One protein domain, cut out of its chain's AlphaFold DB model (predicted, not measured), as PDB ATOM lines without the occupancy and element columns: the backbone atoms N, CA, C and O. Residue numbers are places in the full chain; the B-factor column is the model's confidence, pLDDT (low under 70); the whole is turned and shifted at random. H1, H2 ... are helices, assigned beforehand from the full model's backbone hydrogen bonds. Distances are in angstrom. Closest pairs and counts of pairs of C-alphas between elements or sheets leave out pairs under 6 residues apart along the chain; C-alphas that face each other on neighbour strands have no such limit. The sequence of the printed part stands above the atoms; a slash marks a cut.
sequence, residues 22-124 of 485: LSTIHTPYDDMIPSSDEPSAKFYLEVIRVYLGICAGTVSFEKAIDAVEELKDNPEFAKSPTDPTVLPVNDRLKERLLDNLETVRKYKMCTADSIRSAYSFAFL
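Overview. This is residues 22 to 124 of the 485 residues of an uncharacterized protein of Candidatus Lokiarchaeota archaeon (UniProt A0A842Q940). One long helix, H1, runs through the middle of a rounded body, with H2 folded back beside it on one side and the helical hairpin H4 and H5 on the other, H5 packing on the first part of H1. The unnamed stretch 22 to 38 runs over the side of H1 away from H5, the short H3 sits by the first residues of H1, and the link from H3 to H4 passes H1 on the same side as H5. The printed part has 103 residues, with five named helices in the order H1, H2, H3, H4, H5 and no named strand; the class is all helix. The whole is compact, with a radius of gyration of the C-alphas of 12.3 A and spans of 35 by 30 by 25 A.

Along the chain. Residues 22 to 38 hold no named element. H1 is residues 39 to 56, 25.3 A long from C-alpha 39 at (-12.243, 34.918, -44.145) to C-alpha 56. H2 is residues 61 to 71, 15.1 A, beginning with C-alpha 61 at (-29.001, 39.070, -61.637). H3 is residues 76 to 79. H4 is residues 91 to 106, 22.2 A. H5 is residues 112 to 123, 16.9 A, and its last C-alpha is at (-32.735, 26.694, -47.240).

Arrangement. H1 is the hub and touches the other four helices. H1 and H2 form a helical hairpin at a shallow tilt of 3 degrees, opposite ways; their closest C-alphas, Val 50 and Ala 64, are 6.2 A apart. H1 touches H5 with residues 40 to 48 alone, the same way at a shallow tilt of 28 degrees; the closest C-alphas, Ala 41 and Ala 112, are 3.9 A apart. H4 and H5 form a helical hairpin at a shallow tilt of 26 degrees, opposite ways, closest at the C-alphas of Leu 97 and Ala 122, 5.1 A apart. H1 and H4 only just touch, with 3 pairs of C-alphas within 8 A, through residues 52 to 55 of H1 and 91 to 94 of H4; the closest C-alphas, Leu 52 and Lys 94, are 6.4 A apart, and the tilt is a steep 38 degrees, opposite ways. H1, H4 and H5 make an up and down bundle, each helix running against the one before it. H1, with residues 40 to 43 alone, and H3 only just touch, with 3 pairs of C-alphas within 8 A, closest at Ser 40 and Glu 76, 5.8 A. H2 is apart from H4 and H5. Every O i to N i+4 pair is within hydrogen-bond range in H1, H2 and H4, and 7 of 8 are in H5; H3 is too short for such a pair.

Size, cuts and confidence. The two C-alphas farthest apart, those of Glu 62 and Tyr 107, are 34.6 A apart. The printed part has no cut. The link from H3 to H4, 11 residues, is long; the other links between helices are tight. The mean pLDDT of the printed part is 88.4, and no printed residue is under 70.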
ATOM      1  N   LEU A  22     -18.040  42.610 -55.036       86.75
ATOM      2  CA  LEU A  22     -18.613  42.316 -53.719       86.75
ATOM      3  C   LEU A  22     -18.659  43.551 -52.815       86.75
ATOM      4  O   LEU A  22     -19.685  43.831 -52.200       86.75
ATOM      5  N   SER A  23     -17.601  44.369 -52.819       85.12
ATOM      6  CA  SER A  23     -17.526  45.593 -52.002       85.12
ATOM      7  C   SER A  23     -18.552  46.668 -52.383       85.12
ATOM      8  O   SER A  23     -18.748  47.632 -51.645       85.12
ATOM      9  N   THR A  24     -19.202  46.521 -53.541       88.19
ATOM     10  CA  THR A  24     -20.220  47.452 -54.043       88.19
ATOM     11  C   THR A  24     -21.648  46.930 -53.878       88.19
ATOM     12  O   THR A  24     -22.596  47.579 -54.339       88.19
ATOM     13  N   ILE A  25     -21.825  45.726 -53.330       90.31
ATOM     14  CA  ILE A  25     -23.141  45.138 -53.109       90.31
ATOM     15  C   ILE A  25     -23.707  45.676 -51.801       90.31
ATOM     16  O   ILE A  25     -23.111  45.522 -50.742       90.31
ATOM     17  N   HIS A  26     -24.890  46.280 -51.901       89.69
ATOM     18  CA  HIS A  26     -25.655  46.781 -50.768       89.69
ATOM     19  C   HIS A  26     -27.076  46.236 -50.816       89.69
ATOM     20  O   HIS A  26     -27.670  46.051 -51.889       89.69
ATOM     21  N   THR A  27     -27.635  45.999 -49.637       91.94
ATOM     22  CA  THR A  27     -29.001  45.509 -49.472       91.94
ATOM     23  C   THR A  27     -29.710  46.290 -48.368       91.94
ATOM     24  O   THR A  27     -29.060  46.732 -47.421       91.94
ATOM     25  N   PRO A  28     -31.049  46.452 -48.420       93.06
ATOM     26  CA  PRO A  28     -31.805  47.100 -47.345       93.06
ATOM     27  C   PRO A  28     -31.678  46.398 -45.983       93.06
ATOM     28  O   PRO A  28     -32.177  46.904 -44.984       93.06
ATOM     29  N   TYR A  29     -31.046  45.223 -45.952       93.38
ATOM     30  CA  TYR A  29     -30.845  44.395 -44.771       93.38
ATOM     31  C   TYR A  29     -29.405  44.416 -44.242       93.38
ATOM     32  O   TYR A  29     -29.096  43.620 -43.359       93.38
ATOM     33  N   ASP A  30     -28.519  45.283 -44.750       92.00
ATOM     34  CA  ASP A  30     -27.104  45.309 -44.343       92.00
ATOM     35  C   ASP A  30     -26.928  45.473 -42.819       92.00
ATOM     36  O   ASP A  30     -26.059  44.831 -42.238       92.00
ATOM     37  N   ASP A  31     -27.818  46.207 -42.139       90.62
ATOM     38  CA  ASP A  31     -27.813  46.365 -40.672       90.62
ATOM     39  C   ASP A  31     -28.048  45.049 -39.896       90.62
ATOM     40  O   ASP A  31     -27.746  44.940 -38.700       90.62
ATOM     41  N   MET A  32     -28.629  44.041 -40.552       88.25
ATOM     42  CA  MET A  32     -28.879  42.709 -39.990       88.25
ATOM     43  C   MET A  32     -27.728  41.737 -40.261       88.25
ATOM     44  O   MET A  32     -27.629  40.718 -39.576       88.25
ATOM     45  N   ILE A  33     -26.859  42.037 -41.228       90.12
ATOM     46  CA  ILE A  33     -25.729  41.187 -41.605       90.12
ATOM     47  C   ILE A  33     -24.551  41.535 -40.680       90.12
ATOM     48  O   ILE A  33     -24.026  42.646 -40.757       90.12
ATOM     49  N   PRO A  34     -24.116  40.629 -39.783       87.88
ATOM     50  CA  PRO A  34     -22.977  40.910 -38.919       87.88
ATOM     51  C   PRO A  34     -21.693  41.053 -39.746       87.88
ATOM     52  O   PRO A  34     -21.578  40.501 -40.837       87.88
ATOM     53  N   SER A  35     -20.701  41.760 -39.212       87.50
ATOM     54  CA  SER A  35     -19.350  41.788 -39.776       87.50
ATOM     55  C   SER A  35     -18.464  40.743 -39.096       87.50
ATOM     56  O   SER A  35     -18.575  40.527 -37.888       87.50
ATOM     57  N   SER A  36     -17.557  40.136 -39.855       88.25
ATOM     58  CA  SER A  36     -16.499  39.269 -39.332       88.25
ATOM     59  C   SER A  36     -15.223  39.481 -40.141       88.25
ATOM     60  O   SER A  36     -15.287  39.626 -41.364       88.25
ATOM     61  N   ASP A  37     -14.083  39.488 -39.454       86.75
ATOM     62  CA  ASP A  37     -12.757  39.549 -40.075       86.75
ATOM     63  C   ASP A  37     -12.239  38.150 -40.453       86.75
ATOM     64  O   ASP A  37     -11.253  38.024 -41.177       86.75
ATOM     65  N   GLU A  38     -12.908  37.086 -39.991       89.44
ATOM     66  CA  GLU A  38     -12.589  35.706 -40.355       89.44
ATOM     67  C   GLU A  38     -12.951  35.459 -41.838       89.44
ATOM     68  O   GLU A  38     -14.126  35.578 -42.201       89.44
ATOM     69  N   PRO A  39     -11.993  35.074 -42.709       89.31
ATOM     70  CA  PRO A  39     -12.243  34.918 -44.145       89.31
ATOM     71  C   PRO A  39     -13.373  33.938 -44.494       89.31
ATOM     72  O   PRO A  39     -14.180  34.229 -45.380       89.31
ATOM     73  N   SER A  40     -13.468  32.812 -43.777       89.06
ATOM     74  CA  SER A  40     -14.530  31.814 -43.967       89.06
ATOM     75  C   SER A  40     -15.899  32.348 -43.543       89.06
ATOM     76  O   SER A  40     -16.878  32.181 -44.263       89.06
ATOM     77  N   ALA A  41     -15.992  33.061 -42.416       90.81
ATOM     78  CA  ALA A  41     -17.236  33.712 -42.004       90.81
ATOM     79  C   ALA A  41     -17.668  34.783 -43.014       90.81
ATOM     80  O   ALA A  41     -18.839  34.845 -43.397       90.81
ATOM     81  N   LYS A  42     -16.713  35.597 -43.481       92.12
ATOM     82  CA  LYS A  42     -16.945  36.637 -44.482       92.12
ATOM     83  C   LYS A  42     -17.504  36.054 -45.779       92.12
ATOM     84  O   LYS A  42     -18.471  36.603 -46.291       92.12
ATOM     85  N   PHE A  43     -16.978  34.925 -46.260       92.94
ATOM     86  CA  PHE A  43     -17.514  34.226 -47.435       92.94
ATOM     87  C   PHE A  43     -19.028  33.981 -47.327       92.94
ATOM     88  O   PHE A  43     -19.789  34.417 -48.191       92.94
ATOM     89  N   TYR A  44     -19.485  33.350 -46.240       92.81
ATOM     90  CA  TYR A  44     -20.912  33.060 -46.063       92.81
ATOM     91  C   TYR A  44     -21.755  34.334 -45.914       92.81
ATOM     92  O   TYR A  44     -22.878  34.386 -46.415       92.81
ATOM     93  N   LEU A  45     -21.229  35.377 -45.266       93.44
ATOM     94  CA  LEU A  45     -21.917  36.667 -45.143       93.44
ATOM     95  C   LEU A  45     -22.076  37.369 -46.495       93.44
ATOM     96  O   LEU A  45     -23.140  37.927 -46.760       93.44
ATOM     97  N   GLU A  46     -21.069  37.307 -47.364       94.44
ATOM     98  CA  GLU A  46     -21.158  37.847 -48.723       94.44
ATOM     99  C   GLU A  46     -22.158  37.054 -49.578       94.44
ATOM    100  O   GLU A  46     -23.004  37.654 -50.242       94.44
ATOM    101  N   VAL A  47     -22.159  35.717 -49.495       93.38
ATOM    102  CA  VAL A  47     -23.179  34.865 -50.143       93.38
ATOM    103  C   VAL A  47     -24.593  35.270 -49.706       93.38
ATOM    104  O   VAL A  47     -25.487  35.451 -50.540       93.38
ATOM    105  N   ILE A  48     -24.796  35.443 -48.397       93.94
ATOM    106  CA  ILE A  48     -26.057  35.904 -47.804       93.94
ATOM    107  C   ILE A  48     -26.433  37.288 -48.338       93.94
ATOM    108  O   ILE A  48     -27.580  37.495 -48.742       93.94
ATOM    109  N   ARG A  49     -25.483  38.228 -48.369       94.94
ATOM    110  CA  ARG A  49     -25.705  39.599 -48.840       94.94
ATOM    111  C   ARG A  49     -26.138  39.625 -50.303       94.94
ATOM    112  O   ARG A  49     -27.123  40.291 -50.626       94.94
ATOM    113  N   VAL A  50     -25.459  38.867 -51.167       94.44
ATOM    114  CA  VAL A  50     -25.825  38.715 -52.584       94.44
ATOM    115  C   VAL A  50     -27.249  38.169 -52.701       94.44
ATOM    116  O   VAL A  50     -28.078  38.782 -53.374       94.44
ATOM    117  N   TYR A  51     -27.578  37.077 -52.000       93.56
ATOM    118  CA  TYR A  51     -28.920  36.482 -52.044       93.56
ATOM    119  C   TYR A  51     -30.021  37.446 -51.576       93.56
ATOM    120  O   TYR A  51     -31.050  37.598 -52.239       93.56
ATOM    121  N   LEU A  52     -29.807  38.135 -50.452       94.44
ATOM    122  CA  LEU A  52     -30.749  39.121 -49.926       94.44
ATOM    123  C   LEU A  52     -30.900  40.325 -50.866       94.44
ATOM    124  O   LEU A  52     -32.005  40.840 -51.022       94.44
ATOM    125  N   GLY A  53     -29.818  40.753 -51.518       94.00
ATOM    126  CA  GLY A  53     -29.838  41.802 -52.536       94.00
ATOM    127  C   GLY A  53     -30.637  41.420 -53.786       94.00
ATOM    128  O   GLY A  53     -31.404  42.242 -54.292       94.00
ATOM    129  N   ILE A  54     -30.529  40.165 -54.246       92.00
ATOM    130  CA  ILE A  54     -31.371  39.625 -55.330       92.00
ATOM    131  C   ILE A  54     -32.842  39.641 -54.897       92.00
ATOM    132  O   ILE A  54     -33.694  40.137 -55.631       92.00
ATOM    133  N   CYS A  55     -33.147  39.141 -53.693       91.00
ATOM    134  CA  CYS A  55     -34.512  39.115 -53.164       91.00
ATOM    135  C   CYS A  55     -35.126  40.517 -53.024       91.00
ATOM    136  O   CYS A  55     -36.314  40.695 -53.278       91.00
ATOM    137  N   ALA A  56     -34.327  41.512 -52.633       91.38
ATOM    138  CA  ALA A  56     -34.760  42.903 -52.510       91.38
ATOM    139  C   ALA A  56     -34.851  43.641 -53.859       91.38
ATOM    140  O   ALA A  56     -35.372  44.755 -53.911       91.38
ATOM    141  N   GLY A  57     -34.312  43.064 -54.938       90.56
ATOM    142  CA  GLY A  57     -34.181  43.725 -56.236       90.56
ATOM    143  C   GLY A  57     -33.146  44.856 -56.265       90.56
ATOM    144  O   GLY A  57     -33.120  45.619 -57.229       90.56
ATOM    145  N   THR A  58     -32.294  44.986 -55.240       92.50
ATOM    146  CA  THR A  58     -31.204  45.981 -55.209       92.50
ATOM    147  C   THR A  58     -29.960  45.512 -55.954       92.50
ATOM    148  O   THR A  58     -29.127  46.329 -56.345       92.50
ATOM    149  N   VAL A  59     -29.843  44.204 -56.183       91.06
ATOM    150  CA  VAL A  59     -28.778  43.582 -56.971       91.06
ATOM    151  C   VAL A  59     -29.408  42.952 -58.206       91.06
ATOM    152  O   VAL A  59     -30.285  42.094 -58.098       91.06
ATOM    153  N   SER A  60     -28.972  43.384 -59.389       88.25
ATOM    154  CA  SER A  60     -29.371  42.741 -60.640       88.25
ATOM    155  C   SER A  60     -28.803  41.325 -60.714       88.25
ATOM    156  O   SER A  60     -27.747  41.032 -60.151       88.25
ATOM    157  N   PHE A  61     -29.481  40.439 -61.444       84.12
ATOM    158  CA  PHE A  61     -29.001  39.070 -61.637       84.12
ATOM    159  C   PHE A  61     -27.615  39.050 -62.305       84.12
ATOM    160  O   PHE A  61     -26.783  38.205 -62.002       84.12
ATOM    161  N   GLU A  62     -27.353  40.034 -63.169       83.56
ATOM    162  CA  GLU A  62     -26.052  40.357 -63.755       83.56
ATOM    163  C   GLU A  62     -24.969  40.519 -62.697       83.56
ATOM    164  O   GLU A  62     -24.029  39.735 -62.656       83.56
ATOM    165  N   LYS A  63     -25.143  41.502 -61.812       88.94
ATOM    166  CA  LYS A  63     -24.155  41.849 -60.796       88.94
ATOM    167  C   LYS A  63     -23.951  40.710 -59.797       88.94
ATOM    168  O   LYS A  63     -22.863  40.552 -59.259       88.94
ATOM    169  N   ALA A  64     -24.997  39.923 -59.551       89.81
ATOM    170  CA  ALA A  64     -24.905  38.744 -58.707       89.81
ATOM    171  C   ALA A  64     -24.028  37.645 -59.322       89.81
ATOM    172  O   ALA A  64     -23.284  37.015 -58.583       89.81
ATOM    173  N   ILE A  65     -24.073  37.431 -60.643       87.06
ATOM    174  CA  ILE A  65     -23.175  36.477 -61.318       87.06
ATOM    175  C   ILE A  65     -21.720  36.929 -61.172       87.06
ATOM    176  O   ILE A  65     -20.887  36.135 -60.753       87.06
ATOM    177  N   ASP A  66     -21.428  38.204 -61.438       88.31
ATOM    178  CA  ASP A  66     -20.062  38.736 -61.326       88.31
ATOM    179  C   ASP A  66     -19.525  38.612 -59.886       88.31
ATOM    180  O   ASP A  66     -18.375  38.243 -59.661       88.31
ATOM    181  N   ALA A  67     -20.387  38.848 -58.893       91.69
ATOM    182  CA  ALA A  67     -20.063  38.645 -57.485       91.69
ATOM    183  C   ALA A  67     -19.799  37.176 -57.131       91.69
ATOM    184  O   ALA A  67     -18.956  36.894 -56.284       91.69
ATOM    185  N   VAL A  68     -20.505  36.235 -57.765       89.94
ATOM    186  CA  VAL A  68     -20.244  34.802 -57.592       89.94
ATOM    187  C   VAL A  68     -18.895  34.412 -58.175       89.94
ATOM    188  O   VAL A  68     -18.195  33.634 -57.538       89.94
ATOM    189  N   GLU A  69     -18.492  34.964 -59.321       89.06
ATOM    190  CA  GLU A  69     -17.145  34.724 -59.855       89.06
ATOM    191  C   GLU A  69     -16.054  35.216 -58.890       89.06
ATOM    192  O   GLU A  69     -15.092  34.492 -58.665       89.06
ATOM    193  N   GLU A  70     -16.241  36.367 -58.235       90.81
ATOM    194  CA  GLU A  70     -15.322  36.842 -57.184       90.81
ATOM    195  C   GLU A  70     -15.343  35.938 -55.931       90.81
ATOM    196  O   GLU A  70     -14.310  35.686 -55.314       90.81
ATOM    197  N   LEU A  71     -16.507  35.394 -55.551       91.00
ATOM    198  CA  LEU A  71     -16.621  34.461 -54.420       91.00
ATOM    199  C   LEU A  71     -15.862  33.147 -54.644       91.00
ATOM    200  O   LEU A  71     -15.444  32.529 -53.663       91.00
ATOM    201  N   LYS A  72     -15.682  32.714 -55.897       89.81
ATOM    202  CA  LYS A  72     -14.953  31.479 -56.236       89.81
ATOM    203  C   LYS A  72     -13.465  31.552 -55.915       89.81
ATOM    204  O   LYS A  72     -12.857  30.504 -55.713       89.81
ATOM    205  N   ASP A  73     -12.906  32.754 -55.822       87.44
ATOM    206  CA  ASP A  73     -11.507  32.960 -55.443       87.44
ATOM    207  C   ASP A  73     -11.281  32.721 -53.934       87.44
ATOM    208  O   ASP A  73     -10.147  32.607 -53.469       87.44
ATOM    209  N   ASN A  74     -12.356  32.614 -53.138       88.88
ATOM    210  CA  ASN A  74     -12.268  32.262 -51.726       88.88
ATOM    211  C   ASN A  74     -12.113  30.733 -51.544       88.88
ATOM    212  O   ASN A  74     -12.972  29.985 -52.016       88.88
ATOM    213  N   PRO A  75     -11.115  30.240 -50.779       85.94
ATOM    214  CA  PRO A  75     -10.929  28.804 -50.528       85.94
ATOM    215  C   PRO A  75     -12.142  28.098 -49.903       85.94
ATOM    216  O   PRO A  75     -12.337  26.896 -50.085       85.94
ATOM    217  N   GLU A  76     -12.986  28.833 -49.174       88.38
ATOM    218  CA  GLU A  76     -14.223  28.307 -48.592       88.38
ATOM    219  C   GLU A  76     -15.224  27.851 -49.672       88.38
ATOM    220  O   GLU A  76     -16.030  26.950 -49.424       88.38
ATOM    221  N   PHE A  77     -15.129  28.382 -50.899       88.56
ATOM    222  CA  PHE A  77     -15.950  27.945 -52.027       88.56
ATOM    223  C   PHE A  77     -15.690  26.481 -52.398       88.56
ATOM    224  O   PHE A  77     -16.625  25.790 -52.788       88.56
ATOM    225  N   ALA A  78     -14.467  25.964 -52.240       85.44
ATOM    226  CA  ALA A  78     -14.183  24.546 -52.483       85.44
ATOM    227  C   ALA A  78     -14.803  23.628 -51.408       85.44
ATOM    228  O   ALA A  78     -15.281  22.539 -51.732       85.44
ATOM    229  N   LYS A  79     -14.871  24.095 -50.151       86.12
ATOM    230  CA  LYS A  79     -15.493  23.372 -49.023       86.12
ATOM    231  C   LYS A  79     -17.013  23.325 -49.118       86.12
ATOM    232  O   LYS A  79     -17.638  22.299 -48.840       86.12
ATOM    233  N   SER A  80     -17.617  24.463 -49.458       84.94
ATOM    234  CA  SER A  80     -19.067  24.629 -49.550       84.94
ATOM    235  C   SER A  80     -19.433  25.460 -50.781       84.94
ATOM    236  O   SER A  80     -19.802  26.633 -50.641       84.94
ATOM    237  N   PRO A  81     -19.381  24.864 -51.988       83.50
ATOM    238  CA  PRO A  81     -19.696  25.563 -53.228       83.50
ATOM    239  C   PRO A  81     -21.135  26.069 -53.182       83.50
ATOM    240  O   PRO A  81     -22.089  25.285 -53.178       83.50
ATOM    241  N   THR A  82     -21.285  27.388 -53.090       84.50
ATOM    242  CA  THR A  82     -22.575  28.030 -52.842       84.50
ATOM    243  C   THR A  82     -22.784  29.158 -53.834       84.50
ATOM    244  O   THR A  82     -22.144  30.201 -53.747       84.50
ATOM    245  N   ASP A  83     -23.706  28.946 -54.769       86.56
ATOM    246  CA  ASP A  83     -24.096  29.944 -55.759       86.56
ATOM    247  C   ASP A  83     -25.490  30.509 -55.395       86.56
ATOM    248  O   ASP A  83     -26.503  29.818 -55.550       86.56
ATOM    249  N   PRO A  84     -25.587  31.752 -54.888       86.00
ATOM    250  CA  PRO A  84     -26.862  32.381 -54.556       86.00
ATOM    251  C   PRO A  84     -27.772  32.621 -55.770       86.00
ATOM    252  O   PRO A  84     -28.978  32.790 -55.590       86.00
ATOM    253  N   THR A  85     -27.246  32.612 -57.000       85.00
ATOM    254  CA  THR A  85     -28.015  32.882 -58.227       85.00
ATOM    255  C   THR A  85     -28.844  31.686 -58.694       85.00
ATOM    256  O   THR A  85     -29.817  31.853 -59.434       85.00
ATOM    257  N   VAL A  86     -28.503  30.474 -58.240       78.94
ATOM    258  CA  VAL A  86     -29.270  29.252 -58.538       78.94
ATOM    259  C   VAL A  86     -30.317  28.932 -57.471       78.94
ATOM    260  O   VAL A  86     -31.078  27.970 -57.612       78.94
ATOM    261  N   LEU A  87     -30.370  29.713 -56.390       80.50
ATOM    262  CA  LEU A  87     -31.356  29.544 -55.329       80.50
ATOM    263  C   LEU A  87     -32.702  30.156 -55.731       80.50
ATOM    264  O   LEU A  87     -32.746  31.181 -56.414       80.50
ATOM    265  N   PRO A  88     -33.827  29.564 -55.293       77.88
ATOM    266  CA  PRO A  88     -35.131  30.166 -55.511       77.88
ATOM    267  C   PRO A  88     -35.221  31.519 -54.793       77.88
ATOM    268  O   PRO A  88     -34.948  31.635 -53.596       77.88
ATOM    269  N   VAL A  89     -35.628  32.548 -55.536       82.19
ATOM    270  CA  VAL A  89     -35.906  33.886 -55.004       82.19
ATOM    271  C   VAL A  89     -37.326  33.877 -54.446       82.19
ATOM    272  O   VAL A  89     -38.291  33.792 -55.205       82.19
ATOM    273  N   ASN A  90     -37.453  33.890 -53.120       80.19
ATOM    274  CA  ASN A  90     -38.729  33.747 -52.420       80.19
ATOM    275  C   ASN A  90     -38.703  34.535 -51.101       80.19
ATOM    276  O   ASN A  90     -37.775  34.381 -50.305       80.19
ATOM    277  N   ASP A  91     -39.752  35.320 -50.841       84.19
ATOM    278  CA  ASP A  91     -39.911  36.097 -49.608       84.19
ATOM    279  C   ASP A  91     -39.841  35.237 -48.341       84.19
ATOM    280  O   ASP A  91     -39.217  35.646 -47.368       84.19
ATOM    281  N   ARG A  92     -40.370  34.007 -48.369       83.62
ATOM    282  CA  ARG A  92     -40.321  33.089 -47.218       83.62
ATOM    283  C   ARG A  92     -38.889  32.692 -46.847       83.62
ATOM    284  O   ARG A  92     -38.569  32.561 -45.670       83.62
ATOM    285  N   LEU A  93     -38.032  32.454 -47.843       85.56
ATOM    286  CA  LEU A  93     -36.628  32.095 -47.608       85.56
ATOM    287  C   LEU A  93     -35.833  33.306 -47.128       85.56
ATOM    288  O   LEU A  93     -35.041  33.189 -46.196       85.56
ATOM    289  N   LYS A  94     -36.102  34.472 -47.724       91.06
ATOM    290  CA  LYS A  94     -35.562  35.761 -47.292       91.06
ATOM    291  C   LYS A  94     -35.885  36.034 -45.819       91.06
ATOM    292  O   LYS A  94     -34.967  36.291 -45.054       91.06
ATOM    293  N   GLU A  95     -37.150  35.936 -45.410       90.62
ATOM    294  CA  GLU A  95     -37.585  36.167 -44.022       90.62
ATOM    295  C   GLU A  95     -36.901  35.213 -43.040       90.62
ATOM    296  O   GLU A  95     -36.295  35.666 -42.076       90.62
ATOM    297  N   ARG A  96     -36.866  33.908 -43.338       88.94
ATOM    298  CA  ARG A  96     -36.152  32.926 -42.500       88.94
ATOM    299  C   ARG A  96     -34.669  33.242 -42.356       88.94
ATOM    300  O   ARG A  96     -34.103  33.078 -41.279       88.94
ATOM    301  N   LEU A  97     -34.023  33.648 -43.448       92.25
ATOM    302  CA  LEU A  97     -32.614  34.012 -43.408       92.25
ATOM    303  C   LEU A  97     -32.398  35.245 -42.525       92.25
ATOM    304  O   LEU A  97     -31.453  35.263 -41.742       92.25
ATOM    305  N   LEU A  98     -33.291  36.235 -42.594       93.31
ATOM    306  CA  LEU A  98     -33.259  37.412 -41.724       93.31
ATOM    307  C   LEU A  98     -33.482  37.047 -40.247       93.31
ATOM    308  O   LEU A  98     -32.719  37.517 -39.406       93.31
ATOM    309  N   ASP A  99     -34.431  36.161 -39.934       92.31
ATOM    310  CA  ASP A  99     -34.676  35.670 -38.567       92.31
ATOM    311  C   ASP A  99     -33.453  34.916 -38.003       92.31
ATOM    312  O   ASP A  99     -33.044  35.091 -36.845       92.31
ATOM    313  N   ASN A 100     -32.815  34.089 -38.838       91.56
ATOM    314  CA  ASN A 100     -31.594  33.373 -38.473       91.56
ATOM    315  C   ASN A 100     -30.428  34.348 -38.228       91.56
ATOM    316  O   ASN A 100     -29.687  34.189 -37.256       91.56
ATOM    317  N   LEU A 101     -30.275  35.383 -39.061       92.38
ATOM    318  CA  LEU A 101     -29.270  36.436 -38.875       92.38
ATOM    319  C   LEU A 101     -29.530  37.271 -37.619       92.38
ATOM    320  O   LEU A 101     -28.587  37.590 -36.893       92.38
ATOM    321  N   GLU A 102     -30.792  37.580 -37.313       92.00
ATOM    322  CA  GLU A 102     -31.163  38.252 -36.068       92.00
ATOM    323  C   GLU A 102     -30.708  37.436 -34.857       92.00
ATOM    324  O   GLU A 102     -30.107  37.979 -33.926       92.00
ATOM    325  N   THR A 103     -30.928  36.121 -34.900       89.31
ATOM    326  CA  THR A 103     -30.480  35.178 -33.870       89.31
ATOM    327  C   THR A 103     -28.956  35.182 -33.739       89.31
ATOM    328  O   THR A 103     -28.436  35.364 -32.634       89.31
ATOM    329  N   VAL A 104     -28.226  35.053 -34.851       89.44
ATOM    330  CA  VAL A 104     -26.755  35.111 -34.877       89.44
ATOM    331  C   VAL A 104     -26.243  36.413 -34.255       89.44
ATOM    332  O   VAL A 104     -25.367  36.380 -33.387       89.44
ATOM    333  N   ARG A 105     -26.831  37.556 -34.627       90.00
ATOM    334  CA  ARG A 105     -26.461  38.879 -34.108       90.00
ATOM    335  C   ARG A 105     -26.773  39.015 -32.617       90.00
ATOM    336  O   ARG A 105     -25.918  39.461 -31.852       90.00
ATOM    337  N   LYS A 106     -27.972  38.608 -32.187       90.12
ATOM    338  CA  LYS A 106     -28.441  38.688 -30.792       90.12
ATOM    339  C   LYS A 106     -27.530  37.921 -29.835       90.12
ATOM    340  O   LYS A 106     -27.249  38.414 -28.744       90.12
ATOM    341  N   TYR A 107     -27.055  36.746 -30.247       89.88
ATOM    342  CA  TYR A 107     -26.174  35.899 -29.438       89.88
ATOM    343  C   TYR A 107     -24.680  36.070 -29.761       89.88
ATOM    344  O   TYR A 107     -23.858  35.367 -29.182       89.88
ATOM    345  N   LYS A 108     -24.314  37.017 -30.639       85.19
ATOM    346  CA  LYS A 108     -22.928  37.296 -31.067       85.19
ATOM    347  C   LYS A 108     -22.190  36.063 -31.618       85.19
ATOM    348  O   LYS A 108     -20.995  35.892 -31.388       85.19
ATOM    349  N   MET A 109     -22.894  35.206 -32.355       86.00
ATOM    350  CA  MET A 109     -22.359  33.954 -32.910       86.00
ATOM    351  C   MET A 109     -21.712  34.177 -34.287       86.00
ATOM    352  O   MET A 109     -22.121  33.584 -35.278       86.00
ATOM    353  N   CYS A 110     -20.714  35.059 -34.378       85.81
ATOM    354  CA  CYS A 110     -20.089  35.447 -35.653       85.81
ATOM    355  C   CYS A 110     -18.968  34.495 -36.119       85.81
ATOM    356  O   CYS A 110     -17.962  34.957 -36.651       85.81
ATOM    357  N   THR A 111     -19.121  33.185 -35.905       88.00
ATOM    358  CA  THR A 111     -18.179  32.164 -36.405       88.00
ATOM    359  C   THR A 111     -18.631  31.623 -37.758       88.00
ATOM    360  O   THR A 111     -19.837  31.586 -38.032       88.00
ATOM    361  N   ALA A 112     -17.691  31.160 -38.591       86.62
ATOM    362  CA  ALA A 112     -18.007  30.542 -39.883       86.62
ATOM    363  C   ALA A 112     -19.073  29.438 -39.771       86.62
ATOM    364  O   ALA A 112     -20.050  29.453 -40.518       86.62
ATOM    365  N   ASP A 113     -18.958  28.545 -38.785       85.19
ATOM    366  CA  ASP A 113     -19.926  27.466 -38.557       85.19
ATOM    367  C   ASP A 113     -21.328  27.969 -38.230       85.19
ATOM    368  O   ASP A 113     -22.317  27.443 -38.741       85.19
ATOM    369  N   SER A 114     -21.423  29.003 -37.396       86.69
ATOM    370  CA  SER A 114     -22.708  29.544 -36.957       86.69
ATOM    371  C   SER A 114     -23.425  30.246 -38.111       86.69
ATOM    372  O   SER A 114     -24.629  30.066 -38.293       86.69
ATOM    373  N   ILE A 115     -22.682  30.994 -38.935       89.69
ATOM    374  CA  ILE A 115     -23.208  31.682 -40.123       89.69
ATOM    375  C   ILE A 115     -23.577  30.664 -41.210       89.69
ATOM    376  O   ILE A 115     -24.671  30.735 -41.771       89.69
ATOM    377  N   ARG A 116     -22.716  29.673 -41.469       87.19
ATOM    378  CA  ARG A 116     -22.982  28.562 -42.398       87.19
ATOM    379  C   ARG A 116     -24.225  27.776 -41.999       87.19
ATOM    380  O   ARG A 116     -25.038  27.423 -42.852       87.19
ATOM    381  N   SER A 117     -24.379  27.513 -40.706       84.50
ATOM    382  CA  SER A 117     -25.543  26.845 -40.133       84.50
ATOM    383  C   SER A 117     -26.807  27.682 -40.338       84.50
ATOM    384  O   SER A 117     -27.764  27.202 -40.941       84.50
ATOM    385  N   ALA A 118     -26.786  28.962 -39.952       87.19
ATOM    386  CA  ALA A 118     -27.887  29.904 -40.164       87.19
ATOM    387  C   ALA A 118     -28.313  29.997 -41.639       87.19
ATOM    388  O   ALA A 118     -29.507  29.971 -41.945       87.19
ATOM    389  N   TYR A 119     -27.339  30.046 -42.549       87.19
ATOM    390  CA  TYR A 119     -27.567  29.985 -43.985       87.19
ATOM    391  C   TYR A 119     -28.248  28.669 -44.380       87.19
ATOM    392  O   TYR A 119     -29.367  28.679 -44.883       87.19
ATOM    393  N   SER A 120     -27.629  27.527 -44.076       83.44
ATOM    394  CA  SER A 120     -28.126  26.197 -44.457       83.44
ATOM    395  C   SER A 120     -29.542  25.935 -43.929       83.44
ATOM    396  O   SER A 120     -30.402  25.444 -44.662       83.44
ATOM    397  N   PHE A 121     -29.824  26.339 -42.686       82.06
ATOM    398  CA  PHE A 121     -31.141  26.218 -42.063       82.06
ATOM    399  C   PHE A 121     -32.219  27.053 -42.749       82.06
ATOM    400  O   PHE A 121     -33.382  26.650 -42.719       82.06
ATOM    401  N   ALA A 122     -31.886  28.184 -43.376       82.38
ATOM    402  CA  ALA A 122     -32.863  28.972 -44.128       82.38
ATOM    403  C   ALA A 122     -33.349  28.223 -45.380       82.38
ATOM    404  O   ALA A 122     -34.525  28.317 -45.731       82.38
ATOM    405  N   PHE A 123     -32.471  27.424 -45.996       78.06
ATOM    406  CA  PHE A 123     -32.735  26.694 -47.240       78.06
ATOM    407  C   PHE A 123     -33.144  25.232 -47.047       78.06
ATOM    408  O   PHE A 123     -33.418  24.553 -48.036       78.06
ATOM    409  N   LEU A 124     -33.253  24.740 -45.807       75.19
ATOM    410  CA  LEU A 124     -33.887  23.445 -45.569       75.19
ATOM    411  C   LEU A 124     -35.319  23.477 -46.117       75.19
ATOM    412  O   LEU A 124     -36.126  24.337 -45.722       75.19
TER     413      LEU A 124